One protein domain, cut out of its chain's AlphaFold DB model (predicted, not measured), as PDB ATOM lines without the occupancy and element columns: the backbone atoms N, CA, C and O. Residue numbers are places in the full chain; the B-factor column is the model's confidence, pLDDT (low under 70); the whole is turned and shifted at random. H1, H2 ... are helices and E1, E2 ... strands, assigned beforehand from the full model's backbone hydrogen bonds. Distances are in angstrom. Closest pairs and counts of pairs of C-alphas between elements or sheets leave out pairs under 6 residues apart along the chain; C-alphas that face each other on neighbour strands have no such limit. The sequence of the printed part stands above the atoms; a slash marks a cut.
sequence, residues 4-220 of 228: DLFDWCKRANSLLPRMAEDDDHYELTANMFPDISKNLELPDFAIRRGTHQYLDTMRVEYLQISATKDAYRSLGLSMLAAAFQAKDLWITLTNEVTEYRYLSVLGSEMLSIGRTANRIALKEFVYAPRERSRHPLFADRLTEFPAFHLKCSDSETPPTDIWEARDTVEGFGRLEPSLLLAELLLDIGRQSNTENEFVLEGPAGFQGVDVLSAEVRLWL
ATOM      1  N   ASP A   4     187.755 181.711 181.788       80.88
ATOM      2  CA  ASP A   4     187.034 181.077 180.684       80.88
ATOM      3  C   ASP A   4     187.264 181.889 179.391       80.88
ATOM      4  O   ASP A   4     187.118 183.124 179.390       80.88
ATOM      5  N   LEU A   5     187.673 181.213 178.306       83.19
ATOM      6  CA  LEU A   5     187.879 181.848 177.007       83.19
ATOM      7  C   LEU A   5     186.565 182.392 176.439       83.19
ATOM      8  O   LEU A   5     186.579 183.454 175.812       83.19
ATOM      9  N   PHE A   6     185.432 181.735 176.692       82.12
ATOM     10  CA  PHE A   6     184.127 182.206 176.234       82.12
ATOM     11  C   PHE A   6     183.753 183.537 176.871       82.12
ATOM     12  O   PHE A   6     183.298 184.452 176.183       82.12
ATOM     13  N   ASP A   7     183.986 183.695 178.171       85.31
ATOM     14  CA  ASP A   7     183.711 184.957 178.853       85.31
ATOM     15  C   ASP A   7     184.661 186.074 178.411       85.31
ATOM     16  O   ASP A   7     184.237 187.227 178.278       85.31
ATOM     17  N   TRP A   8     185.927 185.757 178.116       90.38
ATOM     18  CA  TRP A   8     186.823 186.714 177.464       90.38
ATOM     19  C   TRP A   8     186.317 187.089 176.061       90.38
ATOM     20  O   TRP A   8     186.246 188.277 175.744       90.38
ATOM     21  N   CYS A   9     185.864 186.121 175.260       85.69
ATOM     22  CA  CYS A   9     185.345 186.360 173.912       85.69
ATOM     23  C   CYS A   9     184.050 187.171 173.907       85.69
ATOM     24  O   CYS A   9     183.883 188.037 173.053       85.69
ATOM     25  N   LYS A  10     183.148 186.977 174.878       87.00
ATOM     26  CA  LYS A  10     181.962 187.837 175.050       87.00
ATOM     27  C   LYS A  10     182.361 189.298 175.255       87.00
ATOM     28  O   LYS A  10     181.758 190.184 174.653       87.00
ATOM     29  N   ARG A  11     183.400 189.557 176.060       87.25
ATOM     30  CA  ARG A  11     183.946 190.913 176.239       87.25
ATOM     31  C   ARG A  11     184.587 191.427 174.952       87.25
ATOM     32  O   ARG A  11     184.296 192.553 174.561       87.25
ATOM     33  N   ALA A  12     185.397 190.614 174.273       85.88
ATOM     34  CA  ALA A  12     186.022 190.996 173.008       85.88
ATOM     35  C   ALA A  12     184.975 191.353 171.941       85.88
ATOM     36  O   ALA A  12     185.033 192.431 171.361       85.88
ATOM     37  N   ASN A  13     183.936 190.534 171.771       84.62
ATOM     38  CA  ASN A  13     182.833 190.795 170.840       84.62
ATOM     39  C   ASN A  13     182.070 192.098 171.131       84.62
ATOM     40  O   ASN A  13     181.474 192.656 170.218       84.62
ATOM     41  N   SER A  14     182.080 192.595 172.373       85.19
ATOM     42  CA  SER A  14     181.478 193.895 172.705       85.19
ATOM     43  C   SER A  14     182.330 195.102 172.285       85.19
ATOM     44  O   SER A  14     181.802 196.208 172.191       85.19
ATOM     45  N   LEU A  15     183.628 194.890 172.044       84.31
ATOM     46  CA  LEU A  15     184.599 195.913 171.642       84.31
ATOM     47  C   LEU A  15     184.908 195.873 170.140       84.31
ATOM     48  O   LEU A  15     185.315 196.886 169.570       84.31
ATOM     49  N   LEU A  16     184.727 194.713 169.511       83.56
ATOM     50  CA  LEU A  16     184.888 194.538 168.075       83.56
ATOM     51  C   LEU A  16     183.788 195.284 167.305       83.56
ATOM     52  O   LEU A  16     182.662 195.421 167.802       83.56
ATOM     53  N   PRO A  17     184.076 195.744 166.072       80.94
ATOM     54  CA  PRO A  17     183.022 196.205 165.179       80.94
ATOM     55  C   PRO A  17     181.968 195.104 165.017       80.94
ATOM     56  O   PRO A  17     182.266 193.912 165.128       80.94
ATOM     57  N   ARG A  18     180.712 195.485 164.752       80.00
ATOM     58  CA  ARG A  18     179.706 194.491 164.368       80.00
ATOM     59  C   ARG A  18     180.161 193.865 163.063       80.00
ATOM     60  O   ARG A  18     180.139 194.531 162.040       80.00
ATOM     61  N   MET A  19     180.577 192.609 163.135       80.06
ATOM     62  CA  MET A  19     181.016 191.866 161.967       80.06
ATOM     63  C   MET A  19     179.795 191.282 161.261       80.06
ATOM     64  O   MET A  19     179.432 190.134 161.527       80.06
ATOM     65  N   ALA A  20     179.103 192.104 160.466       78.69
ATOM     66  CA  ALA A  20     177.933 191.668 159.718       78.69
ATOM     67  C   ALA A  20     178.308 190.645 158.629       78.69
ATOM     68  O   ALA A  20     179.467 190.475 158.246       78.69
ATOM     69  N   GLU A  21     177.324 189.888 158.150       78.00
ATOM     70  CA  GLU A  21     177.605 188.850 157.153       78.00
ATOM     71  C   GLU A  21     177.978 189.441 155.776       78.00
ATOM     72  O   GLU A  21     178.604 188.753 154.973       78.00
ATOM     73  N   ASP A  22     177.654 190.717 155.541       76.56
ATOM     74  CA  ASP A  22     177.752 191.443 154.272       76.56
ATOM     75  C   ASP A  22     178.861 192.509 154.199       76.56
ATOM     76  O   ASP A  22     178.976 193.167 153.166       76.56
ATOM     77  N   ASP A  23     179.691 192.691 155.235       79.88
ATOM     78  CA  ASP A  23     180.804 193.649 155.147       79.88
ATOM     79  C   ASP A  23     181.991 193.083 154.347       79.88
ATOM     80  O   ASP A  23     182.385 191.927 154.518       79.88
ATOM     81  N   ASP A  24     182.626 193.942 153.542       84.25
ATOM     82  CA  ASP A  24     183.763 193.571 152.688       84.25
ATOM     83  C   ASP A  24     185.057 193.305 153.480       84.25
ATOM     84  O   ASP A  24     185.865 192.455 153.104       84.25
ATOM     85  N   HIS A  25     185.300 194.072 154.548       92.19
ATOM     86  CA  HIS A  25     186.486 193.939 155.398       92.19
ATOM     87  C   HIS A  25     186.315 194.622 156.762       92.19
ATOM     88  O   HIS A  25     185.445 195.472 156.956       92.19
ATOM     89  N   TYR A  26     187.211 194.285 157.690       91.75
ATOM     90  CA  TYR A  26     187.314 194.847 159.030       91.75
ATOM     91  C   TYR A  26     188.750 195.211 159.360       91.75
ATOM     92  O   TYR A  26     189.651 194.378 159.269       91.75
ATOM     93  N   GLU A  27     188.947 196.431 159.833       93.50
ATOM     94  CA  GLU A  27     190.215 196.862 160.404       93.50
ATOM     95  C   GLU A  27     190.212 196.587 161.908       93.50
ATOM     96  O   GLU A  27     189.445 197.174 162.673       93.50
ATOM     97  N   LEU A  28     191.070 195.668 162.334       94.06
ATOM     98  CA  LEU A  28     191.240 195.287 163.725       94.06
ATOM     99  C   LEU A  28     192.496 195.947 164.289       94.06
ATOM    100  O   LEU A  28     193.541 195.992 163.642       94.06
ATOM    101  N   THR A  29     192.401 196.441 165.521       93.50
ATOM    102  CA  THR A  29     193.517 197.074 166.239       93.50
ATOM    103  C   THR A  29     193.585 196.569 167.673       93.50
ATOM    104  O   THR A  29     192.593 196.080 168.215       93.50
ATOM    105  N   ALA A  30     194.734 196.752 168.330       91.88
ATOM    106  CA  ALA A  30     194.946 196.297 169.706       91.88
ATOM    107  C   ALA A  30     193.889 196.816 170.705       91.88
ATOM    108  O   ALA A  30     193.512 196.100 171.626       91.88
ATOM    109  N   ASN A  31     193.360 198.029 170.500       92.25
ATOM    110  CA  ASN A  31     192.372 198.645 171.396       92.25
ATOM    111  C   ASN A  31     190.994 197.959 171.366       92.25
ATOM    112  O   ASN A  31     190.164 198.223 172.233       92.25
ATOM    113  N   MET A  32     190.740 197.104 170.373       93.06
ATOM    114  CA  MET A  32     189.494 196.345 170.240       93.06
ATOM    115  C   MET A  32     189.530 195.016 171.004       93.06
ATOM    116  O   MET A  32     188.521 194.318 171.073       93.06
ATOM    117  N   PHE A  33     190.675 194.657 171.592       92.94
ATOM    118  CA  PHE A  33     190.843 193.423 172.348       92.94
ATOM    119  C   PHE A  33     191.039 193.736 173.833       92.94
ATOM    120  O   PHE A  33     191.931 194.509 174.188       92.94
ATOM    121  N   PRO A  34     190.248 193.127 174.733       92.00
ATOM    122  CA  PRO A  34     190.525 193.216 176.153       92.00
ATOM    123  C   PRO A  34     191.826 192.469 176.470       92.00
ATOM    124  O   PRO A  34     192.238 191.565 175.737       92.00
ATOM    125  N   ASP A  35     192.456 192.811 177.595       91.19
ATOM    126  CA  ASP A  35     193.666 192.122 178.044       91.19
ATOM    127  C   ASP A  35     193.419 190.610 178.120       91.19
ATOM    128  O   ASP A  35     192.437 190.157 178.724       91.19
ATOM    129  N   ILE A  36     194.265 189.831 177.444       89.88
ATOM    130  CA  ILE A  36     194.111 188.379 177.398       89.88
ATOM    131  C   ILE A  36     194.936 187.732 178.508       89.88
ATOM    132  O   ILE A  36     196.103 188.058 178.737       89.88
ATOM    133  N   SER A  37     194.293 186.823 179.240       89.19
ATOM    134  CA  SER A  37     194.958 186.062 180.293       89.19
ATOM    135  C   SER A  37     195.880 185.019 179.679       89.19
ATOM    136  O   SER A  37     195.522 184.374 178.701       89.19
ATOM    137  N   LYS A  38     197.042 184.804 180.306       85.94
ATOM    138  CA  LYS A  38     197.986 183.766 179.872       85.94
ATOM    139  C   LYS A  38     197.375 182.363 179.925       85.94
ATOM    140  O   LYS A  38     197.725 181.541 179.097       85.94
ATOM    141  N   ASN A  39     196.497 182.098 180.895       88.94
ATOM    142  CA  ASN A  39     195.868 180.792 181.080       88.94
ATOM    143  C   ASN A  39     194.367 180.892 180.821       88.94
ATOM    144  O   ASN A  39     193.671 181.652 181.510       88.94
ATOM    145  N   LEU A  40     193.899 180.117 179.852       90.06
ATOM    146  CA  LEU A  40     192.509 180.063 179.416       90.06
ATOM    147  C   LEU A  40     192.013 178.616 179.442       90.06
ATOM    148  O   LEU A  40     192.815 177.685 179.389       90.06
ATOM    149  N   GLU A  41     190.701 178.429 179.514       91.62
ATOM    150  CA  GLU A  41     190.062 177.114 179.412       91.62
ATOM    151  C   GLU A  41     189.127 177.070 178.200       91.62
ATOM    152  O   GLU A  41     188.472 178.065 177.879       91.62
ATOM    153  N   LEU A  42     189.090 175.916 177.531       87.75
ATOM    154  CA  LEU A  42     188.231 175.627 176.382       87.75
ATOM    155  C   LEU A  42     187.525 174.273 176.591       87.75
ATOM    156  O   LEU A  42     188.100 173.233 176.261       87.75
ATOM    157  N   PRO A  43     186.300 174.261 177.151       86.88
ATOM    158  CA  PRO A  43     185.536 173.026 177.353       86.88
ATOM    159  C   PRO A  43     184.886 172.501 176.063       86.88
ATOM    160  O   PRO A  43     184.737 171.294 175.898       86.88
ATOM    161  N   ASP A  44     184.558 173.389 175.123       89.12
ATOM    162  CA  ASP A  44     183.881 173.050 173.860       89.12
ATOM    163  C   ASP A  44     184.874 172.870 172.699       89.12
ATOM    164  O   ASP A  44     184.619 173.264 171.557       89.12
ATOM    165  N   PHE A  45     186.048 172.323 173.014       93.50
ATOM    166  CA  PHE A  45     187.121 172.074 172.062       93.50
ATOM    167  C   PHE A  45     187.786 170.734 172.382       93.50
ATOM    168  O   PHE A  45     188.375 170.565 173.451       93.50
ATOM    169  N   ALA A  46     187.710 169.789 171.451       96.62
ATOM    170  CA  ALA A  46     188.338 168.482 171.577       96.62
ATOM    171  C   ALA A  46     189.407 168.304 170.503       96.62
ATOM    172  O   ALA A  46     189.177 168.603 169.331       96.62
ATOM    173  N   ILE A  47     190.575 167.793 170.895       96.69
ATOM    174  CA  ILE A  47     191.628 167.410 169.957       96.69
ATOM    175  C   ILE A  47     191.928 165.933 170.148       96.69
ATOM    176  O   ILE A  47     192.413 165.516 171.199       96.69
ATOM    177  N   ARG A  48     191.692 165.145 169.106       96.12
ATOM    178  CA  ARG A  48     192.019 163.723 169.055       96.12
ATOM    179  C   ARG A  48     193.184 163.472 168.116       96.12
ATOM    180  O   ARG A  48     193.387 164.186 167.130       96.12
ATOM    181  N   ARG A  49     193.943 162.423 168.397       94.50
ATOM    182  CA  ARG A  49     195.008 161.939 167.528       94.50
ATOM    183  C   ARG A  49     194.387 161.154 166.381       94.50
ATOM    184  O   ARG A  49     193.369 160.475 166.505       94.50
ATOM    185  N   GLY A  50     195.028 161.232 165.237       92.50
ATOM    186  CA  GLY A  50     194.820 160.339 164.117       92.50
ATOM    187  C   GLY A  50     196.135 160.184 163.378       92.50
ATOM    188  O   GLY A  50     197.132 160.812 163.716       92.50
ATOM    189  N   THR A  51     196.151 159.339 162.361       91.25
ATOM    190  CA  THR A  51     197.309 159.213 161.476       91.25
ATOM    191  C   THR A  51     196.815 159.233 160.047       91.25
ATOM    192  O   THR A  51     195.764 158.661 159.756       91.25
ATOM    193  N   HIS A  52     197.569 159.882 159.167       88.69
ATOM    194  CA  HIS A  52     197.313 159.853 157.735       88.69
ATOM    195  C   HIS A  52     198.446 159.084 157.058       88.69
ATOM    196  O   HIS A  52     199.622 159.348 157.318       88.69
ATOM    197  N   GLN A  53     198.102 158.091 156.238       88.94
ATOM    198  CA  GLN A  53     199.072 157.265 155.527       88.94
ATOM    199  C   GLN A  53     199.029 157.567 154.029       88.94
ATOM    200  O   GLN A  53     198.016 157.343 153.370       88.94
ATOM    201  N   TYR A  54     200.153 158.031 153.491       85.00
ATOM    202  CA  TYR A  54     200.351 158.238 152.063       85.00
ATOM    203  C   TYR A  54     201.077 157.040 151.451       85.00
ATOM    204  O   TYR A  54     202.189 156.699 151.873       85.00
ATOM    205  N   LEU A  55     200.456 156.446 150.423       83.31
ATOM    206  CA  LEU A  55     201.031 155.403 149.558       83.31
ATOM    207  C   LEU A  55     201.674 154.238 150.333       83.31
ATOM    208  O   LEU A  55     202.702 153.711 149.922       83.31
ATOM    209  N   ASP A  56     201.111 153.893 151.492       82.25
ATOM    210  CA  ASP A  56     201.619 152.908 152.457       82.25
ATOM    211  C   ASP A  56     203.025 153.173 153.036       82.25
ATOM    212  O   ASP A  56     203.449 152.478 153.959       82.25
ATOM    213  N   THR A  57     203.734 154.204 152.573       82.38
ATOM    214  CA  THR A  57     205.151 154.454 152.888       82.38
ATOM    215  C   THR A  57     205.390 155.584 153.877       82.38
ATOM    216  O   THR A  57     206.427 155.603 154.537       82.38
ATOM    217  N   MET A  58     204.466 156.540 153.979       82.19
ATOM    218  CA  MET A  58     204.640 157.719 154.823       82.19
ATOM    219  C   MET A  58     203.447 157.869 155.753       82.19
ATOM    220  O   MET A  58     202.321 158.036 155.297       82.19
ATOM    221  N   ARG A  59     203.705 157.818 157.060       86.00
ATOM    222  CA  ARG A  59     202.717 158.106 158.098       86.00
ATOM    223  C   ARG A  59     202.974 159.506 158.631       86.00
ATOM    224  O   ARG A  59     204.061 159.765 159.141       86.00
ATOM    225  N   VAL A  60     201.980 160.375 158.520       89.12
ATOM    226  CA  VAL A  60     202.041 161.753 159.008       89.12
ATOM    227  C   VAL A  60     201.189 161.884 160.256       89.12
ATOM    228  O   VAL A  60     200.176 161.186 160.420       89.12
ATOM    229  N   GLU A  61     201.646 162.753 161.154       91.81
ATOM    230  CA  GLU A  61     200.892 163.059 162.351       91.81
ATOM    231  C   GLU A  61     199.662 163.890 162.022       91.81
ATOM    232  O   GLU A  61     199.738 164.768 161.168       91.81
ATOM    233  N   TYR A  62     198.526 163.606 162.653       93.12
ATOM    234  CA  TYR A  62     197.262 164.171 162.209       93.12
ATOM    235  C   TYR A  62     196.345 164.483 163.395       93.12
ATOM    236  O   TYR A  62     196.057 163.618 164.224       93.12
ATOM    237  N   LEU A  63     195.904 165.736 163.484       96.12
ATOM    238  CA  LEU A  63     195.042 166.259 164.536       96.12
ATOM    239  C   LEU A  63     193.596 166.315 164.054       96.12
ATOM    240  O   LEU A  63     193.291 166.918 163.028       96.12
ATOM    241  N   GLN A  64     192.696 165.723 164.828       97.50
ATOM    242  CA  GLN A  64     191.255 165.831 164.636       97.50
ATOM    243  C   GLN A  64     190.714 166.795 165.673       97.50
ATOM    244  O   GLN A  64     190.611 166.451 166.848       97.50
ATOM    245  N   ILE A  65     190.422 168.010 165.241       97.44
ATOM    246  CA  ILE A  65     189.945 169.074 166.107       97.44
ATOM    247  C   ILE A  65     188.444 169.200 165.895       97.44
ATOM    248  O   ILE A  65     188.028 169.513 164.785       97.44
ATOM    249  N   SER A  66     187.653 169.001 166.941       98.12
ATOM    250  CA  SER A  66     186.202 169.186 166.924       98.12
ATOM    251  C   SER A  66     185.836 170.371 167.800       98.12
ATOM    252  O   SER A  66     186.230 170.427 168.967       98.12
ATOM    253  N   ALA A  67     185.086 171.319 167.248       97.31
ATOM    254  CA  ALA A  67     184.592 172.456 168.010       97.31
ATOM    255  C   ALA A  67     183.346 173.069 167.359       97.31
ATOM    256  O   ALA A  67     183.036 172.840 166.187       97.31
ATOM    257  N   THR A  68     182.621 173.890 168.114       96.00
ATOM    258  CA  THR A  68     181.534 174.701 167.552       96.00
ATOM    259  C   THR A  68     182.086 175.880 166.739       96.00
ATOM    260  O   THR A  68     183.235 176.294 166.910       96.00
ATOM    261  N   LYS A  69     181.249 176.487 165.884       95.06
ATOM    262  CA  LYS A  69     181.590 177.739 165.182       95.06
ATOM    263  C   LYS A  69     182.050 178.835 166.147       95.06
ATOM    264  O   LYS A  69     183.045 179.510 165.890       95.06
ATOM    265  N   ASP A  70     181.361 178.970 167.278       93.12
ATOM    266  CA  ASP A  70     181.687 179.965 168.300       93.12
ATOM    267  C   ASP A  70     183.028 179.672 168.980       93.12
ATOM    268  O   ASP A  70     183.791 180.604 169.245       93.12
ATOM    269  N   ALA A  71     183.354 178.399 169.220       94.12
ATOM    270  CA  ALA A  71     184.641 177.998 169.778       94.12
ATOM    271  C   ALA A  71     185.799 178.275 168.801       94.12
ATOM    272  O   ALA A  71     186.809 178.854 169.205       94.12
ATOM    273  N   TYR A  72     185.642 177.969 167.506       96.31
ATOM    274  CA  TYR A  72     186.642 178.332 166.492       96.31
ATOM    275  C   TYR A  72     186.816 179.842 166.366       96.31
ATOM    276  O   TYR A  72     187.944 180.332 166.406       96.31
ATOM    277  N   ARG A  73     185.714 180.600 166.309       94.62
ATOM    278  CA  ARG A  73     185.762 182.067 166.306       94.62
ATOM    279  C   ARG A  73     186.495 182.603 167.535       94.62
ATOM    280  O   ARG A  73     187.320 183.506 167.415       94.62
ATOM    281  N   SER A  74     186.202 182.045 168.706       93.62
ATOM    282  CA  SER A  74     186.831 182.417 169.976       93.62
ATOM    283  C   SER A  74     188.339 182.175 169.948       93.62
ATOM    284  O   SER A  74     189.116 183.056 170.323       93.62
ATOM    285  N   LEU A  75     188.764 181.020 169.427       94.25
ATOM    286  CA  LEU A  75     190.174 180.708 169.239       94.25
ATOM    287  C   LEU A  75     190.838 181.682 168.251       94.25
ATOM    288  O   LEU A  75     191.871 182.258 168.588       94.25
ATOM    289  N   GLY A  76     190.221 181.955 167.098       95.06
ATOM    290  CA  GLY A  76     190.735 182.919 166.118       95.06
ATOM    291  C   GLY A  76     190.921 184.326 166.703       95.06
ATOM    292  O   GLY A  76     191.991 184.920 166.577       95.06
ATOM    293  N   LEU A  77     189.929 184.839 167.439       94.81
ATOM    294  CA  LEU A  77     190.037 186.130 168.132       94.81
ATOM    295  C   LEU A  77     191.130 186.131 169.208       94.81
ATOM    296  O   LEU A  77     191.829 187.132 169.371       94.81
ATOM    297  N   SER A  78     191.293 185.026 169.937       93.75
ATOM    298  CA  SER A  78     192.344 184.899 170.948       93.75
ATOM    299  C   SER A  78     193.742 184.932 170.324       93.75
ATOM    300  O   SER A  78     194.629 185.598 170.853       93.75
ATOM    301  N   MET A  79     193.921 184.316 169.152       93.62
ATOM    302  CA  MET A  79     195.177 184.361 168.403       93.62
ATOM    303  C   MET A  79     195.507 185.779 167.929       93.62
ATOM    304  O   MET A  79     196.648 186.219 168.064       93.62
ATOM    305  N   LEU A  80     194.511 186.530 167.448       94.31
ATOM    306  CA  LEU A  80     194.700 187.944 167.116       94.31
ATOM    307  C   LEU A  80     195.074 188.762 168.356       94.31
ATOM    308  O   LEU A  80     196.013 189.553 168.302       94.31
ATOM    309  N   ALA A  81     194.404 188.547 169.490       93.75
ATOM    310  CA  ALA A  81     194.750 189.223 170.739       93.75
ATOM    311  C   ALA A  81     196.183 188.904 171.195       93.75
ATOM    312  O   ALA A  81     196.904 189.812 171.607       93.75
ATOM    313  N   ALA A  82     196.614 187.644 171.077       92.12
ATOM    314  CA  ALA A  82     197.983 187.213 171.349       92.12
ATOM    315  C   ALA A  82     198.996 187.975 170.481       92.12
ATOM    316  O   ALA A  82     199.995 188.469 171.007       92.12
ATOM    317  N   ALA A  83     198.704 188.146 169.187       91.56
ATOM    318  CA  ALA A  83     199.539 188.895 168.246       91.56
ATOM    319  C   ALA A  83     199.566 190.409 168.546       91.56
ATOM    320  O   ALA A  83     200.636 191.019 168.598       91.56
ATOM    321  N   PHE A  84     198.407 191.030 168.799       92.19
ATOM    322  CA  PHE A  84     198.297 192.451 169.164       92.19
ATOM    323  C   PHE A  84     198.983 192.781 170.491       92.19
ATOM    324  O   PHE A  84     199.497 193.883 170.665       92.19
ATOM    325  N   GLN A  85     198.984 191.847 171.440       91.06
ATOM    326  CA  GLN A  85     199.559 192.054 172.770       91.06
ATOM    327  C   GLN A  85     200.979 191.483 172.899       91.06
ATOM    328  O   GLN A  85     201.609 191.689 173.937       91.06
ATOM    329  N   ALA A  86     201.487 190.789 171.870       89.12
ATOM    330  CA  ALA A  86     202.735 190.022 171.891       89.12
ATOM    331  C   ALA A  86     202.834 189.098 173.124       89.12
ATOM    332  O   ALA A  86     203.843 189.077 173.836       89.12
ATOM    333  N   LYS A  87     201.746 188.373 173.409       88.88
ATOM    334  CA  LYS A  87     201.596 187.507 174.587       88.88
ATOM    335  C   LYS A  87     201.357 186.067 174.177       88.88
ATOM    336  O   LYS A  87     200.501 185.802 173.341       88.88
ATOM    337  N   ASP A  88     202.042 185.149 174.846       89.56
ATOM    338  CA  ASP A  88     201.750 183.729 174.690       89.56
ATOM    339  C   ASP A  88     200.490 183.349 175.459       89.56
ATOM    340  O   ASP A  88     200.274 183.797 176.595       89.56
ATOM    341  N   LEU A  89     199.692 182.480 174.850       90.31
ATOM    342  CA  LEU A  89     198.517 181.882 175.464       90.31
ATOM    343  C   LEU A  89     198.773 180.412 175.729       90.31
ATOM    344  O   LEU A  89     199.305 179.692 174.885       90.31
ATOM    345  N   TRP A  90     198.332 179.976 176.894       92.44
ATOM    346  CA  TRP A  90     198.266 178.590 177.296       92.44
ATOM    347  C   TRP A  90     196.805 178.243 177.544       92.44
ATOM    348  O   TRP A  90     196.180 178.749 178.481       92.44
ATOM    349  N   ILE A  91     196.239 177.425 176.669       93.56
ATOM    350  CA  ILE A  91     194.835 177.052 176.724       93.56
ATOM    351  C   ILE A  91     194.744 175.607 177.196       93.56
ATOM    352  O   ILE A  91     195.264 174.701 176.549       93.56
ATOM    353  N   THR A  92     194.089 175.398 178.332       94.88
ATOM    354  CA  THR A  92     193.783 174.068 178.854       94.88
ATOM    355  C   THR A  92     192.528 173.541 178.169       94.88
ATOM    356  O   THR A  92     191.473 174.180 178.207       94.88
ATOM    357  N   LEU A  93     192.648 172.364 177.565       94.25
ATOM    358  CA  LEU A  93     191.545 171.625 176.967       94.25
ATOM    359  C   LEU A  93     190.946 170.723 178.046       94.25
ATOM    360  O   LEU A  93     191.642 169.879 178.611       94.25
ATOM    361  N   THR A  94     189.677 170.946 178.378       93.69
ATOM    362  CA  THR A  94     189.004 170.269 179.501       93.69
ATOM    363  C   THR A  94     187.907 169.306 179.059       93.69
ATOM    364  O   THR A  94     187.325 168.628 179.905       93.69
ATOM    365  N   ASN A  95     187.643 169.223 177.754       93.94
ATOM    366  CA  ASN A  95     186.704 168.267 177.185       93.94
ATOM    367  C   ASN A  95     187.147 166.819 177.475       93.94
ATOM    368  O   ASN A  95     188.323 166.498 177.354       93.94
ATOM    369  N   GLU A  96     186.224 165.928 177.837       93.94
ATOM    370  CA  GLU A  96     186.564 164.555 178.231       93.94
ATOM    371  C   GLU A  96     187.050 163.660 177.080       93.94
ATOM    372  O   GLU A  96     187.761 162.686 177.331       93.94
ATOM    373  N   VAL A  97     186.715 163.994 175.827       94.62
ATOM    374  CA  VAL A  97     187.146 163.242 174.639       94.62
ATOM    375  C   VAL A  97     188.464 163.754 174.047       94.62
ATOM    376  O   VAL A  97     188.982 163.168 173.094       94.62
ATOM    377  N   THR A  98     189.039 164.832 174.596       94.81
ATOM    378  CA  THR A  98     190.339 165.339 174.141       94.81
ATOM    379  C   THR A  98     191.476 164.403 174.558       94.81
ATOM    380  O   THR A  98     191.564 163.937 175.693       94.81
ATOM    381  N   GLU A  99     192.411 164.163 173.646       95.06
ATOM    382  CA  GLU A  99     193.638 163.401 173.900       95.06
ATOM    383  C   GLU A  99     194.851 164.317 174.131       95.06
ATOM    384  O   GLU A  99     195.897 163.859 174.598       95.06
ATOM    385  N   TYR A 100     194.708 165.613 173.834       94.31
ATOM    386  CA  TYR A 100     195.673 166.663 174.155       94.31
ATOM    387  C   TYR A 100     195.143 167.525 175.290       94.31
ATOM    388  O   TYR A 100     193.974 167.899 175.301       94.31
ATOM    389  N   ARG A 101     196.018 167.875 176.229       93.19
ATOM    390  CA  ARG A 101     195.687 168.674 177.413       93.19
ATOM    391  C   ARG A 101     195.820 170.165 177.162       93.19
ATOM    392  O   ARG A 101     195.137 170.952 177.815       93.19
ATOM    393  N   TYR A 102     196.707 170.549 176.247       94.31
ATOM    394  CA  TYR A 102     197.083 171.941 176.068       94.31
ATOM    395  C   TYR A 102     197.148 172.338 174.597       94.31
ATOM    396  O   TYR A 102     197.609 171.578 173.744       94.31
ATOM    397  N   LEU A 103     196.730 173.572 174.335       93.88
ATOM    398  CA  LEU A 103     196.987 174.304 173.104       93.88
ATOM    399  C   LEU A 103     197.776 175.564 173.469       93.88
ATOM    400  O   LEU A 103     197.314 176.365 174.283       93.88
ATOM    401  N   SER A 104     198.953 175.753 172.878       91.81
ATOM    402  CA  SER A 104     199.753 176.962 173.088       91.81
ATOM    403  C   SER A 104     199.797 177.838 171.840       91.81
ATOM    404  O   SER A 104     200.073 177.368 170.735       91.81
ATOM    405  N   VAL A 105     199.526 179.133 172.035       90.19
ATOM    406  CA  VAL A 105     199.644 180.181 171.012       90.19
ATOM    407  C   VAL A 105     200.848 181.045 171.340       90.19
ATOM    408  O   VAL A 105     200.833 181.758 172.339       90.19
ATOM    409  N   LEU A 106     201.879 181.008 170.498       85.44
ATOM    410  CA  LEU A 106     203.137 181.722 170.724       85.44
ATOM    411  C   LEU A 106     203.094 183.162 170.193       85.44
ATOM    412  O   LEU A 106     203.840 183.537 169.292       85.44
ATOM    413  N   GLY A 107     202.199 183.987 170.741       78.69
ATOM    414  CA  GLY A 107     202.054 185.387 170.323       78.69
ATOM    415  C   GLY A 107     203.326 186.223 170.499       78.69
ATOM    416  O   GLY A 107     203.530 187.185 169.762       78.69
ATOM    417  N   SER A 108     204.207 185.864 171.438       69.06
ATOM    418  CA  SER A 108     205.479 186.566 171.652       69.06
ATOM    419  C   SER A 108     206.571 186.201 170.637       69.06
ATOM    420  O   SER A 108     207.523 186.970 170.468       69.06
ATOM    421  N   GLU A 109     206.421 185.068 169.947       71.69
ATOM    422  CA  GLU A 109     207.356 184.564 168.932       71.69
ATOM    423  C   GLU A 109     206.902 184.858 167.497       71.69
ATOM    424  O   GLU A 109     207.620 184.553 166.546       71.69
ATOM    425  N   MET A 110     205.745 185.504 167.322       72.06
ATOM    426  CA  MET A 110     205.256 185.961 166.024       72.06
ATOM    427  C   MET A 110     206.143 187.097 165.481       72.06
ATOM    428  O   MET A 110     205.857 188.284 165.625       72.06
ATOM    429  N   LEU A 111     207.267 186.722 164.870       61.44
ATOM    430  CA  LEU A 111     208.200 187.633 164.213       61.44
ATOM    431  C   LEU A 111     207.657 188.020 162.830       61.44
ATOM    432  O   LEU A 111     207.309 187.141 162.045       61.44
ATOM    433  N   SER A 112     207.626 189.320 162.516       52.47
ATOM    434  CA  SER A 112     207.389 189.793 161.145       52.47
ATOM    435  C   SER A 112     208.595 189.473 160.264       52.47
ATOM    436  O   SER A 112     209.733 189.586 160.732       52.47
ATOM    437  N   ILE A 113     208.375 189.159 158.988       44.66
ATOM    438  CA  ILE A 113     209.445 188.845 158.028       44.66
ATOM    439  C   ILE A 113     210.550 189.923 158.027       44.66
ATOM    440  O   ILE A 113     210.379 191.046 157.556       44.66
ATOM    441  N   GLY A 114     211.719 189.563 158.563       42.97
ATOM    442  CA  GLY A 114     212.890 190.432 158.690       42.97
ATOM    443  C   GLY A 114     213.764 189.982 159.860       42.97
ATOM    444  O   GLY A 114     213.307 189.913 160.989       42.97
ATOM    445  N   ARG A 115     215.035 189.653 159.601       41.19
ATOM    446  CA  ARG A 115     215.994 188.972 160.509       41.19
ATOM    447  C   ARG A 115     216.340 189.684 161.834       41.19
ATOM    448  O   ARG A 115     217.320 189.323 162.483       41.19
ATOM    449  N   THR A 116     215.598 190.697 162.248       44.00
ATOM    450  CA  THR A 116     215.751 191.326 163.560       44.00
ATOM    451  C   THR A 116     214.803 190.659 164.541       44.00
ATOM    452  O   THR A 116     213.594 190.795 164.404       44.00
ATOM    453  N   ALA A 117     215.358 189.982 165.549       48.97
ATOM    454  CA  ALA A 117     214.662 189.324 166.662       48.97
ATOM    455  C   ALA A 117     213.930 190.303 167.611       48.97
ATOM    456  O   ALA A 117     213.877 190.104 168.825       48.97
ATOM    457  N   ASN A 118     213.408 191.403 167.072       50.16
ATOM    458  CA  ASN A 118     212.656 192.382 167.825       50.16
ATOM    459  C   ASN A 118     211.187 191.987 167.780       50.16
ATOM    460  O   ASN A 118     210.581 191.884 166.718       50.16
ATOM    461  N   ARG A 119     210.646 191.776 168.975       64.81
ATOM    462  CA  ARG A 119     209.234 191.531 169.250       64.81
ATOM    463  C   ARG A 119     208.420 192.697 168.696       64.81
ATOM    464  O   ARG A 119     208.637 193.836 169.114       64.81
ATOM    465  N   ILE A 120     207.502 192.432 167.774       64.50
ATOM    466  CA  ILE A 120     206.618 193.458 167.222       64.50
ATOM    467  C   ILE A 120     205.192 193.020 167.514       64.50
ATOM    468  O   ILE A 120     204.666 192.114 166.881       64.50
ATOM    469  N   ALA A 121     204.581 193.679 168.498       80.50
ATOM    470  CA  ALA A 121     203.138 193.636 168.657       80.50
ATOM    471  C   ALA A 121     202.486 194.107 167.353       80.50
ATOM    472  O   ALA A 121     202.888 195.135 166.788       80.50
ATOM    473  N   LEU A 122     201.490 193.358 166.884       88.19
ATOM    474  CA  LEU A 122     200.715 193.731 165.710       88.19
ATOM    475  C   LEU A 122     200.087 195.113 165.944       88.19
ATOM    476  O   LEU A 122     199.591 195.398 167.031       88.19
ATOM    477  N   LYS A 123     200.143 196.000 164.949       88.94
ATOM    478  CA  LYS A 123     199.519 197.331 165.054       88.94
ATOM    479  C   LYS A 123     198.086 197.315 164.550       88.94
ATOM    480  O   LYS A 123     197.185 197.820 165.217       88.94
ATOM    481  N   GLU A 124     197.908 196.704 163.389       92.38
ATOM    482  CA  GLU A 124     196.655 196.620 162.657       92.38
ATOM    483  C   GLU A 124     196.587 195.287 161.913       92.38
ATOM    484  O   GLU A 124     197.618 194.705 161.568       92.38
ATOM    485  N   PHE A 125     195.369 194.811 161.679       93.81
ATOM    486  CA  PHE A 125     195.093 193.640 160.860       93.81
ATOM    487  C   PHE A 125     193.816 193.875 160.066       93.81
ATOM    488  O   PHE A 125     192.795 194.242 160.647       93.81
ATOM    489  N   VAL A 126     193.870 193.654 158.756       94.50
ATOM    490  CA  VAL A 126     192.689 193.731 157.894       94.50
ATOM    491  C   VAL A 126     192.156 192.323 157.702       94.50
ATOM    492  O   VAL A 126     192.808 191.492 157.078       94.50
ATOM    493  N   TYR A 127     190.970 192.070 158.239       94.38
ATOM    494  CA  TYR A 127     190.246 190.822 158.057       94.38
ATOM    495  C   TYR A 127     189.188 191.004 156.967       94.38
ATOM    496  O   TYR A 127     188.268 191.799 157.142       94.38
ATOM    497  N   ALA A 128     189.305 190.272 155.863       93.12
ATOM    498  CA  ALA A 128     188.309 190.242 154.794       93.12
ATOM    499  C   ALA A 128     187.604 188.875 154.803       93.12
ATOM    500  O   ALA A 128     188.239 187.879 154.443       93.12
ATOM    501  N   PRO A 129     186.331 188.798 155.238       93.44
ATOM    502  CA  PRO A 129     185.606 187.538 155.292       93.44
ATOM    503  C   PRO A 129     185.544 186.842 153.943       93.44
ATOM    504  O   PRO A 129     185.309 187.473 152.910       93.44
ATOM    505  N   ARG A 130     185.658 185.517 153.958       91.12
ATOM    506  CA  ARG A 130     185.461 184.707 152.757       91.12
ATOM    507  C   ARG A 130     184.834 183.364 153.072       91.12
ATOM    508  O   ARG A 130     185.111 182.737 154.091       91.12
ATOM    509  N   GLU A 131     184.010 182.894 152.144       91.94
ATOM    510  CA  GLU A 131     183.562 181.509 152.166       91.94
ATOM    511  C   GLU A 131     184.769 180.591 151.947       91.94
ATOM    512  O   GLU A 131     185.631 180.840 151.096       91.94
ATOM    513  N   ARG A 132     184.856 179.535 152.754       93.38
ATOM    514  CA  ARG A 132     185.968 178.592 152.718       93.38
ATOM    515  C   ARG A 132     185.483 177.278 152.149       93.38
ATOM    516  O   ARG A 132     184.450 176.774 152.556       93.38
ATOM    517  N   SER A 133     186.271 176.715 151.243       95.50
ATOM    518  CA  SER A 133     186.100 175.327 150.826       95.50
ATOM    519  C   SER A 133     186.779 174.383 151.818       95.50
ATOM    520  O   SER A 133     187.602 174.811 152.633       95.50
ATOM    521  N   ARG A 134     186.519 173.080 151.674       96.31
ATOM    522  CA  ARG A 134     187.171 172.011 152.442       96.31
ATOM    523  C   ARG A 134     188.704 172.097 152.484       96.31
ATOM    524  O   ARG A 134     189.296 171.706 153.484       96.31
ATOM    525  N   HIS A 135     189.355 172.611 151.436       96.56
ATOM    526  CA  HIS A 135     190.815 172.782 151.364       96.56
ATOM    527  C   HIS A 135     191.171 174.278 151.270       96.56
ATOM    528  O   HIS A 135     191.538 174.769 150.198       96.56
ATOM    529  N   PRO A 136     191.037 175.035 152.374       94.31
ATOM    530  CA  PRO A 136     190.919 176.492 152.337       94.31
ATOM    531  C   PRO A 136     192.184 177.234 151.897       94.31
ATOM    532  O   PRO A 136     192.075 178.391 151.503       94.31
ATOM    533  N   LEU A 137     193.358 176.599 151.976       93.06
ATOM    534  CA  LEU A 137     194.656 177.217 151.669       93.06
ATOM    535  C   LEU A 137     195.291 176.701 150.370       93.06
ATOM    536  O   LEU A 137     196.292 177.251 149.916       93.06
ATOM    537  N   PHE A 138     194.701 175.683 149.737       90.88
ATOM    538  CA  PHE A 138     195.274 175.053 148.544       90.88
ATOM    539  C   PHE A 138     195.374 176.028 147.358       90.88
ATOM    540  O   PHE A 138     196.354 176.031 146.611       90.88
ATOM    541  N   ALA A 139     194.365 176.887 147.192       85.69
ATOM    542  CA  ALA A 139     194.315 177.860 146.103       85.69
ATOM    543  C   ALA A 139     195.204 179.095 146.340       85.69
ATOM    544  O   ALA A 139     195.578 179.759 145.372       85.69
ATOM    545  N   ASP A 140     195.569 179.378 147.594       83.38
ATOM    546  CA  ASP A 140     196.216 180.634 147.994       83.38
ATOM    547  C   ASP A 140     197.707 180.691 147.590       83.38
ATOM    548  O   ASP A 140     198.305 181.766 147.601       83.38
ATOM    549  N   ARG A 141     198.306 179.558 147.169       80.62
ATOM    550  CA  ARG A 141     199.707 179.441 146.689       80.62
ATOM    551  C   ARG A 141     200.717 180.153 147.594       80.62
ATOM    552  O   ARG A 141     201.604 180.872 147.130       80.62
ATOM    553  N   LEU A 142     200.552 179.954 148.893       86.94
ATOM    554  CA  LEU A 142     201.340 180.620 149.917       86.94
ATOM    555  C   LEU A 142     202.787 180.124 149.908       86.94
ATOM    556  O   LEU A 142     203.076 178.982 149.549       86.94
ATOM    557  N   THR A 143     203.701 180.992 150.329       85.50
ATOM    558  CA  THR A 143     205.105 180.624 150.552       85.50
ATOM    559  C   THR A 143     205.314 179.933 151.893       85.50
ATOM    560  O   THR A 143     206.271 179.182 152.041       85.50
ATOM    561  N   GLU A 144     204.443 180.210 152.864       88.88
ATOM    562  CA  GLU A 144     204.509 179.703 154.233       88.88
ATOM    563  C   GLU A 144     203.096 179.358 154.700       88.88
ATOM    564  O   GLU A 144     202.135 180.049 154.358       88.88
ATOM    565  N   PHE A 145     202.979 178.284 155.476       92.25
ATOM    566  CA  PHE A 145     201.707 177.751 155.947       92.25
ATOM    567  C   PHE A 145     201.699 177.668 157.475       92.25
ATOM    568  O   PHE A 145     202.764 177.681 158.098       92.25
ATOM    569  N   PRO A 146     200.516 177.603 158.111       92.50
ATOM    570  CA  PRO A 146     200.432 177.356 159.543       92.50
ATOM    571  C   PRO A 146     201.149 176.056 159.926       92.50
ATOM    572  O   PRO A 146     201.158 175.094 159.162       92.50
ATOM    573  N   ALA A 147     201.727 176.015 161.124       91.81
ATOM    574  CA  ALA A 147     202.387 174.826 161.649       91.81
ATOM    575  C   ALA A 147     201.821 174.452 163.022       91.81
ATOM    576  O   ALA A 147     201.529 175.325 163.843       91.81
ATOM    577  N   PHE A 148     201.694 173.146 163.242       93.56
ATOM    578  CA  PHE A 148     201.198 172.489 164.443       93.56
ATOM    579  C   PHE A 148     202.257 171.481 164.897       93.56
ATOM    580  O   PHE A 148     202.406 170.395 164.335       93.56
ATOM    581  N   HIS A 149     203.025 171.864 165.904       91.56
ATOM    582  CA  HIS A 149     204.053 171.056 166.534       91.56
ATOM    583  C   HIS A 149     203.487 170.342 167.757       91.56
ATOM    584  O   HIS A 149     202.792 170.924 168.585       91.56
ATOM    585  N   LEU A 150     203.808 169.061 167.894       90.88
ATOM    586  CA  LEU A 150     203.375 168.269 169.037       90.88
ATOM    587  C   LEU A 150     204.505 168.184 170.061       90.88
ATOM    588  O   LEU A 150     205.617 167.775 169.723       90.88
ATOM    589  N   LYS A 151     204.217 168.540 171.313       88.12
ATOM    590  CA  LYS A 151     205.185 168.562 172.419       88.12
ATOM    591  C   LYS A 151     204.661 167.828 173.650       88.12
ATOM    592  O   LYS A 151     203.460 167.604 173.794       88.12
ATOM    593  N   CYS A 152     205.582 167.476 174.540       87.00
ATOM    594  CA  CYS A 152     205.279 167.060 175.907       87.00
ATOM    595  C   CYS A 152     205.399 168.280 176.826       87.00
ATOM    596  O   CYS A 152     206.443 168.929 176.838       87.00
ATOM    597  N   SER A 153     204.350 168.594 177.582       80.56
ATOM    598  CA  SER A 153     204.333 169.733 178.508       80.56
ATOM    599  C   SER A 153     205.339 169.593 179.658       80.56
ATOM    600  O   SER A 153     205.780 170.594 180.220       80.56
ATOM    601  N   ASP A 154     205.721 168.362 179.997       74.25
ATOM    602  CA  ASP A 154     206.556 167.996 181.140       74.25
ATOM    603  C   ASP A 154     208.023 167.699 180.783       74.25
ATOM    604  O   ASP A 154     208.823 167.408 181.677       74.25
ATOM    605  N   SER A 155     208.407 167.791 179.505       63.12
ATOM    606  CA  SER A 155     209.758 167.449 179.057       63.12
ATOM    607  C   SER A 155     210.311 168.426 178.025       63.12
ATOM    608  O   SER A 155     209.735 168.627 176.959       63.12
ATOM    609  N   GLU A 156     211.510 168.950 178.296       58.72
ATOM    610  CA  GLU A 156     212.308 169.704 177.316       58.72
ATOM    611  C   GLU A 156     212.783 168.824 176.147       58.72
ATOM    612  O   GLU A 156     213.200 169.328 175.105       58.72
ATOM    613  N   THR A 157     212.748 167.496 176.294       58.28
ATOM    614  CA  THR A 157     213.123 166.548 175.240       58.28
ATOM    615  C   THR A 157     212.198 165.335 175.307       58.28
ATOM    616  O   THR A 157     212.468 164.387 176.054       58.28
ATOM    617  N   PRO A 158     211.067 165.346 174.582       55.03
ATOM    618  CA  PRO A 158     210.195 164.186 174.536       55.03
ATOM    619  C   PRO A 158     210.974 162.980 173.994       55.03
ATOM    620  O   PRO A 158     211.784 163.143 173.074       55.03
ATOM    621  N   PRO A 159     210.756 161.765 174.526       60.03
ATOM    622  CA  PRO A 159     211.265 160.557 173.895       60.03
ATOM    623  C   PRO A 159     210.798 160.551 172.437       60.03
ATOM    624  O   PRO A 159     209.601 160.670 172.172       60.03
ATOM    625  N   THR A 160     211.734 160.443 171.494       55.34
ATOM    626  CA  THR A 160     211.474 160.598 170.050       55.34
ATOM    627  C   THR A 160     210.392 159.657 169.518       55.34
ATOM    628  O   THR A 160     209.757 159.972 168.513       55.34
ATOM    629  N   ASP A 161     210.117 158.566 170.236       59.53
ATOM    630  CA  ASP A 161     209.291 157.458 169.762       59.53
ATOM    631  C   ASP A 161     207.913 157.360 170.442       59.53
ATOM    632  O   ASP A 161     207.139 156.462 170.109       59.53
ATOM    633  N   ILE A 162     207.563 158.257 171.375       70.69
ATOM    634  CA  ILE A 162     206.288 158.165 172.110       70.69
ATOM    635  C   ILE A 162     205.356 159.302 171.699       70.69
ATOM    636  O   ILE A 162     205.198 160.298 172.402       70.69
ATOM    637  N   TRP A 163     204.701 159.127 170.551       73.69
ATOM    638  CA  TRP A 163     203.592 159.983 170.116       73.69
ATOM    639  C   TRP A 163     202.580 160.217 171.248       73.69
ATOM    640  O   TRP A 163     202.142 161.337 171.490       73.69
ATOM    641  N   GLU A 164     202.213 159.145 171.954       80.56
ATOM    642  CA  GLU A 164     201.182 159.135 172.999       80.56
ATOM    643  C   GLU A 164     201.526 160.030 174.198       80.56
ATOM    644  O   GLU A 164     200.625 160.473 174.913       80.56
ATOM    645  N   ALA A 165     202.811 160.333 174.400       83.31
ATOM    646  CA  ALA A 165     203.275 161.207 175.468       83.31
ATOM    647  C   ALA A 165     203.071 162.692 175.137       83.31
ATOM    648  O   ALA A 165     203.076 163.520 176.045       83.31
ATOM    649  N   ARG A 166     202.897 163.055 173.858       88.69
ATOM    650  CA  ARG A 166     202.733 164.451 173.440       88.69
ATOM    651  C   ARG A 166     201.327 164.920 173.772       88.69
ATOM    652  O   ARG A 166     200.361 164.465 173.164       88.69
ATOM    653  N   ASP A 167     201.214 165.808 174.744       92.00
ATOM    654  CA  ASP A 167     199.950 166.296 175.298       92.00
ATOM    655  C   ASP A 167     199.672 167.764 174.954       92.00
ATOM    656  O   ASP A 167     198.611 168.284 175.297       92.00
ATOM    657  N   THR A 168     200.607 168.423 174.270       92.88
ATOM    658  CA  THR A 168     200.513 169.829 173.883       92.88
ATOM    659  C   THR A 168     200.564 169.958 172.372       92.88
ATOM    660  O   THR A 168     201.510 169.487 171.735       92.88
ATOM    661  N   VAL A 169     199.565 170.632 171.806       93.38
ATOM    662  CA  VAL A 169     199.659 171.197 170.460       93.38
ATOM    663  C   VAL A 169     200.217 172.603 170.612       93.38
ATOM    664  O   VAL A 169     199.562 173.494 171.143       93.38
ATOM    665  N   GLU A 170     201.444 172.797 170.167       89.44
ATOM    666  CA  GLU A 170     202.032 174.117 170.020       89.44
ATOM    667  C   GLU A 170     201.948 174.507 168.560       89.44
ATOM    668  O   GLU A 170     202.432 173.791 167.692       89.44
ATOM    669  N   GLY A 171     201.343 175.641 168.262       74.12
ATOM    670  CA  GLY A 171     201.310 176.124 166.893       74.12
ATOM    671  C   GLY A 171     201.855 177.528 166.754       74.12
ATOM    672  O   GLY A 171     202.342 178.152 167.700       74.12
ATOM    673  N   PHE A 172     201.613 178.056 165.557       66.94
ATOM    674  CA  PHE A 172     201.492 179.494 165.324       66.94
ATOM    675  C   PHE A 172     202.830 180.278 165.335       66.94
ATOM    676  O   PHE A 172     202.853 181.487 165.571       66.94
ATOM    677  N   GLY A 173     203.956 179.609 165.061       59.16
ATOM    678  CA  GLY A 173     205.315 180.140 165.270       59.16
ATOM    679  C   GLY A 173     205.774 181.310 164.383       59.16
ATOM    680  O   GLY A 173     206.841 181.864 164.626       59.16
ATOM    681  N   ARG A 174     205.015 181.713 163.357       78.44
ATOM    682  CA  ARG A 174     205.312 182.905 162.536       78.44
ATOM    683  C   ARG A 174     204.087 183.789 162.431       78.44
ATOM    684  O   ARG A 174     202.976 183.270 162.386       78.44
ATOM    685  N   LEU A 175     204.285 185.105 162.377       85.56
ATOM    686  CA  LEU A 175     203.176 186.055 162.417       85.56
ATOM    687  C   LEU A 175     202.192 185.814 161.268       85.56
ATOM    688  O   LEU A 175     201.018 185.561 161.513       85.56
ATOM    689  N   GLU A 176     202.663 185.841 160.026       88.19
ATOM    690  CA  GLU A 176     201.800 185.805 158.847       88.19
ATOM    691  C   GLU A 176     200.999 184.488 158.735       88.19
ATOM    692  O   GLU A 176     199.773 184.563 158.615       88.19
ATOM    693  N   PRO A 177     201.603 183.287 158.873       90.12
ATOM    694  CA  PRO A 177     200.842 182.037 158.915       90.12
ATOM    695  C   PRO A 177     199.843 181.948 160.077       90.12
ATOM    696  O   PRO A 177     198.772 181.360 159.936       90.12
ATOM    697  N   SER A 178     200.157 182.548 161.224       91.06
ATOM    698  CA  SER A 178     199.255 182.561 162.379       91.06
ATOM    699  C   SER A 178     198.066 183.479 162.187       91.06
ATOM    700  O   SER A 178     196.956 183.112 162.564       91.06
ATOM    701  N   LEU A 179     198.274 184.644 161.576       92.31
ATOM    702  CA  LEU A 179     197.188 185.546 161.205       92.31
ATOM    703  C   LEU A 179     196.276 184.903 160.160       92.31
ATOM    704  O   LEU A 179     195.058 185.002 160.276       92.31
ATOM    705  N   LEU A 180     196.846 184.175 159.199       93.75
ATOM    706  CA  LEU A 180     196.076 183.409 158.222       93.75
ATOM    707  C   LEU A 180     195.230 182.310 158.878       93.75
ATOM    708  O   LEU A 180     194.072 182.117 158.512       93.75
ATOM    709  N   LEU A 181     195.786 181.585 159.851       95.38
ATOM    710  CA  LEU A 181     195.017 180.590 160.593       95.38
ATOM    711  C   LEU A 181     193.935 181.254 161.453       95.38
ATOM    712  O   LEU A 181     192.810 180.769 161.476       95.38
ATOM    713  N   ALA A 182     194.230 182.384 162.100       95.62
ATOM    714  CA  ALA A 182     193.221 183.152 162.825       95.62
ATOM    715  C   ALA A 182     192.072 183.583 161.898       95.62
ATOM    716  O   ALA A 182     190.913 183.380 162.246       95.62
ATOM    717  N   GLU A 183     192.381 184.099 160.705       95.81
ATOM    718  CA  GLU A 183     191.401 184.440 159.666       95.81
ATOM    719  C   GLU A 183     190.548 183.228 159.270       95.81
ATOM    720  O   GLU A 183     189.323 183.317 159.283       95.81
ATOM    721  N   LEU A 184     191.171 182.078 158.993       96.56
ATOM    722  CA  LEU A 184     190.448 180.846 158.676       96.56
ATOM    723  C   LEU A 184     189.474 180.458 159.798       96.56
ATOM    724  O   LEU A 184     188.328 180.108 159.528       96.56
ATOM    725  N   LEU A 185     189.901 180.538 161.058       97.00
ATOM    726  CA  LEU A 185     189.045 180.229 162.204       97.00
ATOM    727  C   LEU A 185     187.881 181.223 162.354       97.00
ATOM    728  O   LEU A 185     186.781 180.824 162.746       97.00
ATOM    729  N   LEU A 186     188.094 182.499 162.016       96.31
ATOM    730  CA  LEU A 186     187.024 183.498 161.961       96.31
ATOM    731  C   LEU A 186     186.023 183.191 160.842       96.31
ATOM    732  O   LEU A 186     184.820 183.240 161.099       96.31
ATOM    733  N   ASP A 187     186.497 182.821 159.650       96.19
ATOM    734  CA  ASP A 187     185.649 182.444 158.514       96.19
ATOM    735  C   ASP A 187     184.833 181.175 158.796       96.19
ATOM    736  O   ASP A 187     183.656 181.091 158.445       96.19
ATOM    737  N   ILE A 188     185.433 180.186 159.464       96.44
ATOM    738  CA  ILE A 188     184.746 178.977 159.946       96.44
ATOM    739  C   ILE A 188     183.605 179.343 160.906       96.44
ATOM    740  O   ILE A 188     182.521 178.756 160.864       96.44
ATOM    741  N   GLY A 189     183.842 180.337 161.763       94.38
ATOM    742  CA  GLY A 189     182.871 180.825 162.733       94.38
ATOM    743  C   GLY A 189     181.664 181.556 162.134       94.38
ATOM    744  O   GLY A 189     180.689 181.794 162.852       94.38
ATOM    745  N   ARG A 190     181.696 181.930 160.848       92.56
ATOM    746  CA  ARG A 190     180.602 182.665 160.194       92.56
ATOM    747  C   ARG A 190     179.408 181.770 159.904       92.56
ATOM    748  O   ARG A 190     179.545 180.578 159.620       92.56
ATOM    749  N   GLN A 191     178.209 182.345 159.933       91.56
ATOM    750  CA  GLN A 191     176.991 181.584 159.643       91.56
ATOM    751  C   GLN A 191     176.832 181.310 158.148       91.56
ATOM    752  O   GLN A 191     176.307 180.261 157.785       91.56
ATOM    753  N   SER A 192     177.339 182.210 157.304       90.81
ATOM    754  CA  SER A 192     177.362 182.059 155.843       90.81
ATOM    755  C   SER A 192     178.201 180.875 155.358       90.81
ATOM    756  O   SER A 192     177.900 180.317 154.309       90.81
ATOM    757  N   ASN A 193     179.213 180.452 156.119       92.25
ATOM    758  CA  ASN A 193     180.038 179.304 155.763       92.25
ATOM    759  C   ASN A 193     179.286 177.990 156.032       92.25
ATOM    760  O   ASN A 193     178.915 177.702 157.174       92.25
ATOM    761  N   THR A 194     179.027 177.206 154.987       94.31
ATOM    762  CA  THR A 194     178.200 175.989 155.073       94.31
ATOM    763  C   THR A 194     179.003 174.698 155.201       94.31
ATOM    764  O   THR A 194     178.433 173.668 155.565       94.31
ATOM    765  N   GLU A 195     180.313 174.752 154.962       97.12
ATOM    766  CA  GLU A 195     181.204 173.609 155.132       97.12
ATOM    767  C   GLU A 195     181.309 173.219 156.612       97.12
ATOM    768  O   GLU A 195     181.358 174.068 157.508       97.12
ATOM    769  N   ASN A 196     181.345 171.913 156.873       97.38
ATOM    770  CA  ASN A 196     181.455 171.354 158.223       97.38
ATOM    771  C   ASN A 196     182.781 170.610 158.469       97.38
ATOM    772  O   ASN A 196     183.024 170.124 159.575       97.38
ATOM    773  N   GLU A 197     183.644 170.544 157.456       97.69
ATOM    774  CA  GLU A 197     184.957 169.911 157.499       97.69
ATOM    775  C   GLU A 197     185.973 170.779 156.754       97.69
ATOM    776  O   GLU A 197     185.780 171.117 155.587       97.69
ATOM    777  N   PHE A 198     187.104 171.064 157.401       97.88
ATOM    778  CA  PHE A 198     188.243 171.734 156.775       97.88
ATOM    779  C   PHE A 198     189.505 170.911 156.975       97.88
ATOM    780  O   PHE A 198     189.758 170.414 158.070       97.88
ATOM    781  N   VAL A 199     190.305 170.774 155.921       97.06
ATOM    782  CA  VAL A 199     191.481 169.907 155.883       97.06
ATOM    783  C   VAL A 199     192.723 170.727 155.551       97.06
ATOM    784  O   VAL A 199     192.796 171.367 154.500       97.06
ATOM    785  N   LEU A 200     193.712 170.664 156.439       96.31
ATOM    786  CA  LEU A 200     195.031 171.264 156.282       96.31
ATOM    787  C   LEU A 200     196.073 170.138 156.229       96.31
ATOM    788  O   LEU A 200     196.453 169.574 157.254       96.31
ATOM    789  N   GLU A 201     196.503 169.786 155.019       95.12
ATOM    790  CA  GLU A 201     197.430 168.671 154.773       95.12
ATOM    791  C   GLU A 201     198.867 169.149 154.556       95.12
ATOM    792  O   GLU A 201     199.116 170.330 154.317       95.12
ATOM    793  N   GLY A 202     199.834 168.240 154.613       92.50
ATOM    794  CA  GLY A 202     201.214 168.545 154.269       92.50
ATOM    795  C   GLY A 202     201.442 168.634 152.751       92.50
ATOM    796  O   GLY A 202     200.513 168.483 151.952       92.50
ATOM    797  N   PRO A 203     202.706 168.804 152.324       89.88
ATOM    798  CA  PRO A 203     203.074 168.930 150.909       89.88
ATOM    799  C   PRO A 203     202.734 167.737 150.010       89.88
ATOM    800  O   PRO A 203     202.714 167.875 148.790       89.88
ATOM    801  N   ALA A 204     202.508 166.555 150.587       88.38
ATOM    802  CA  ALA A 204     202.111 165.371 149.826       88.38
ATOM    803  C   ALA A 204     200.616 165.354 149.457       88.38
ATOM    804  O   ALA A 204     200.222 164.567 148.596       88.38
ATOM    805  N   GLY A 205     199.806 166.201 150.099       90.44
ATOM    806  CA  GLY A 205     198.374 166.352 149.859       90.44
ATOM    807  C   GLY A 205     198.029 167.731 149.296       90.44
ATOM    808  O   GLY A 205     198.703 168.246 148.402       90.44
ATOM    809  N   PHE A 206     196.981 168.352 149.833       91.75
ATOM    810  CA  PHE A 206     196.492 169.675 149.421       91.75
ATOM    811  C   PHE A 206     197.213 170.867 150.077       91.75
ATOM    812  O   PHE A 206     196.694 171.975 149.995       91.75
ATOM    813  N   GLN A 207     198.375 170.664 150.716       91.94
ATOM    814  CA  GLN A 207     199.235 171.712 151.296       91.94
ATOM    815  C   GLN A 207     198.453 172.841 152.008       91.94
ATOM    816  O   GLN A 207     198.182 173.903 151.449       91.94
ATOM    817  N   GLY A 208     198.113 172.619 153.272       93.31
ATOM    818  CA  GLY A 208     197.553 173.609 154.193       93.31
ATOM    819  C   GLY A 208     198.356 173.788 155.482       93.31
ATOM    820  O   GLY A 208     198.026 174.678 156.260       93.31
ATOM    821  N   VAL A 209     199.399 172.985 155.711       94.06
ATOM    822  CA  VAL A 209     200.349 173.156 156.822       94.06
ATOM    823  C   VAL A 209     201.796 173.133 156.338       94.06
ATOM    824  O   VAL A 209     202.073 172.634 155.248       94.06
ATOM    825  N   ASP A 210     202.721 173.685 157.123       91.50
ATOM    826  CA  ASP A 210     204.147 173.707 156.773       91.50
ATOM    827  C   ASP A 210     204.797 172.311 156.878       91.50
ATOM    828  O   ASP A 210     204.248 171.364 157.449       91.50
ATOM    829  N   VAL A 211     205.997 172.166 156.318       88.12
ATOM    830  CA  VAL A 211     206.776 170.925 156.389       88.12
ATOM    831  C   VAL A 211     207.055 170.563 157.853       88.12
ATOM    832  O   VAL A 211     207.372 171.425 158.666       88.12
ATOM    833  N   LEU A 212     206.973 169.269 158.184       87.25
ATOM    834  CA  LEU A 212     207.129 168.729 159.549       87.25
ATOM    835  C   LEU A 212     206.033 169.154 160.546       87.25
ATOM    836  O   LEU A 212     206.130 168.816 161.726       87.25
ATOM    837  N   SER A 213     204.993 169.857 160.097       91.94
ATOM    838  CA  SER A 213     203.778 170.065 160.879       91.94
ATOM    839  C   SER A 213     202.955 168.781 160.952       91.94
ATOM    840  O   SER A 213     202.913 168.006 159.993       91.94
ATOM    841  N   ALA A 214     202.224 168.600 162.052       94.06
ATOM    842  CA  ALA A 214     201.053 167.739 162.028       94.06
ATOM    843  C   ALA A 214     200.027 168.305 161.032       94.06
ATOM    844  O   ALA A 214     199.845 169.522 160.925       94.06
ATOM    845  N   GLU A 215     199.364 167.416 160.304       96.12
ATOM    846  CA  GLU A 215     198.181 167.738 159.514       96.12
ATOM    847  C   GLU A 215     196.981 167.949 160.435       96.12
ATOM    848  O   GLU A 215     196.961 167.474 161.573       96.12
ATOM    849  N   VAL A 216     195.961 168.654 159.952       96.94
ATOM    850  CA  VAL A 216     194.794 169.007 160.763       96.94
ATOM    851  C   VAL A 216     193.510 168.790 159.982       96.94
ATOM    852  O   VAL A 216     193.397 169.191 158.824       96.94
ATOM    853  N   ARG A 217     192.502 168.228 160.651       97.50
ATOM    854  CA  ARG A 217     191.103 168.421 160.279       97.50
ATOM    855  C   ARG A 217     190.334 169.147 161.357       97.50
ATOM    856  O   ARG A 217     190.419 168.799 162.531       97.50
ATOM    857  N   LEU A 218     189.591 170.152 160.917       98.06
ATOM    858  CA  LEU A 218     188.676 170.938 161.726       98.06
ATOM    859  C   LEU A 218     187.260 170.445 161.429       98.06
ATOM    860  O   LEU A 218     186.822 170.487 160.277       98.06
ATOM    861  N   TRP A 219     186.575 169.963 162.456       98.19
ATOM    862  CA  TRP A 219     185.242 169.386 162.387       98.19
ATOM    863  C   TRP A 219     184.238 170.283 163.097       98.19
ATOM    864  O   TRP A 219     184.440 170.696 164.239       98.19
ATOM    865  N   LEU A 220     183.111 170.514 162.434       98.06
ATOM    866  CA  LEU A 220     181.961 171.223 162.979       98.06
ATOM    867  C   LEU A 220     180.782 170.272 163.195       98.06
ATOM    868  O   LEU A 220     180.721 169.213 162.558       98.06
TER     869      LEU A 220
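What this domain is: This is residues 4 to 220 of the 228 residues of an uncharacterized protein of Aliiroseovarius halocynthiae (UniProt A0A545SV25). Two helices side by side, H2 and H3, make the core, with a strongly twisted five-stranded sheet over H2 and a four-stranded sheet near the beginning of H2 and the end of H3. The small strand pair E1 and E7 packs on the helices away from the four-stranded sheet, and H1 crosses H2. The printed part has 217 residues, in order H1 E1 E2 E3 E4 H2 E5 E6 E7 E8 E9 H3 E10 E11; the mixed sheets run E2 E5 E6 E9 E8 and E3 E4 E11 E10, and E1 E7 is antiparallel. The class is mixed, helices and strands, with under half of the residues in named elements; the whole is compact, with a radius of gyration of the C-alphas of 16.6 A and spans of 48, 41 and 35 A.

How they stand to each other: In the largest sheet, E2, residues 39 to 42, is parallel to E5, residues 88 to 93, with N 92 and O 40 at 2.8 A. E5 and E6, residues 102 to 106, form a hairpin, with N 91 and O 103 at 2.8 A. E6 is parallel to E9, residues 168 to 171, with N 104 and O 169 at 2.9 A. E9 forms a hairpin with E8, residues 148 to 151, with N 149 and O 170 at 2.7 A. H2, residues 69 to 85, is on one face of this sheet, making two layers, helix over sheet, at a height over the sheet of 9.7 A. H2 touches H3, residues 175 to 188, at a shallow tilt of 25 degrees, opposite ways; their closest C-alphas, Gly 76 and Ala 182, are 4.1 A apart. With residues 71 to 78 alone H2 touches H1, residues 5 to 15, only just about perpendicular at 72 degrees, closest at C-alphas 74 and 9, 5.8 A. E2 runs on into E3, residues 45 to 54, at 77 degrees. E3 and E4, residues 58 to 67, form a hairpin, with N 48 and O 64 at 2.8 A. E4 is parallel to E11, residues 215 to 219, with N 217 and O 63 at 2.8 A. E11 forms a hairpin with E10, residues 197 to 200, with N 200 and O 216 at 2.8 A. H2 stands up from this sheet at 49 degrees. E1, residues 26 to 29, is antiparallel to E7, residues 124 to 127, with N 28 and O 125 at 2.8 A. In H1, H2 and H3 every O i to N i+4 pair is within hydrogen-bond range.

Where its parts are: H1 begins at C-alpha 5, (187.879, 181.848, 177.007). H2 is 24.2 A long, H3 19.9 A, E3 27.7 A and E4 28.2 A. E11 ends at C-alpha 219, (185.242, 169.386, 162.387).

The domain as a whole: The C-alphas farthest apart, those of Asn 31 and Asp 56, are 50.4 A apart. The printed part has no cut. The links E6 to E7, E7 to E8, E8 to E9 and E10 to E11 are long. The mean pLDDT of the printed part is 87.2; it is under 70 at residues 108, 111 to 120, 155 to 161 and 172 to 173.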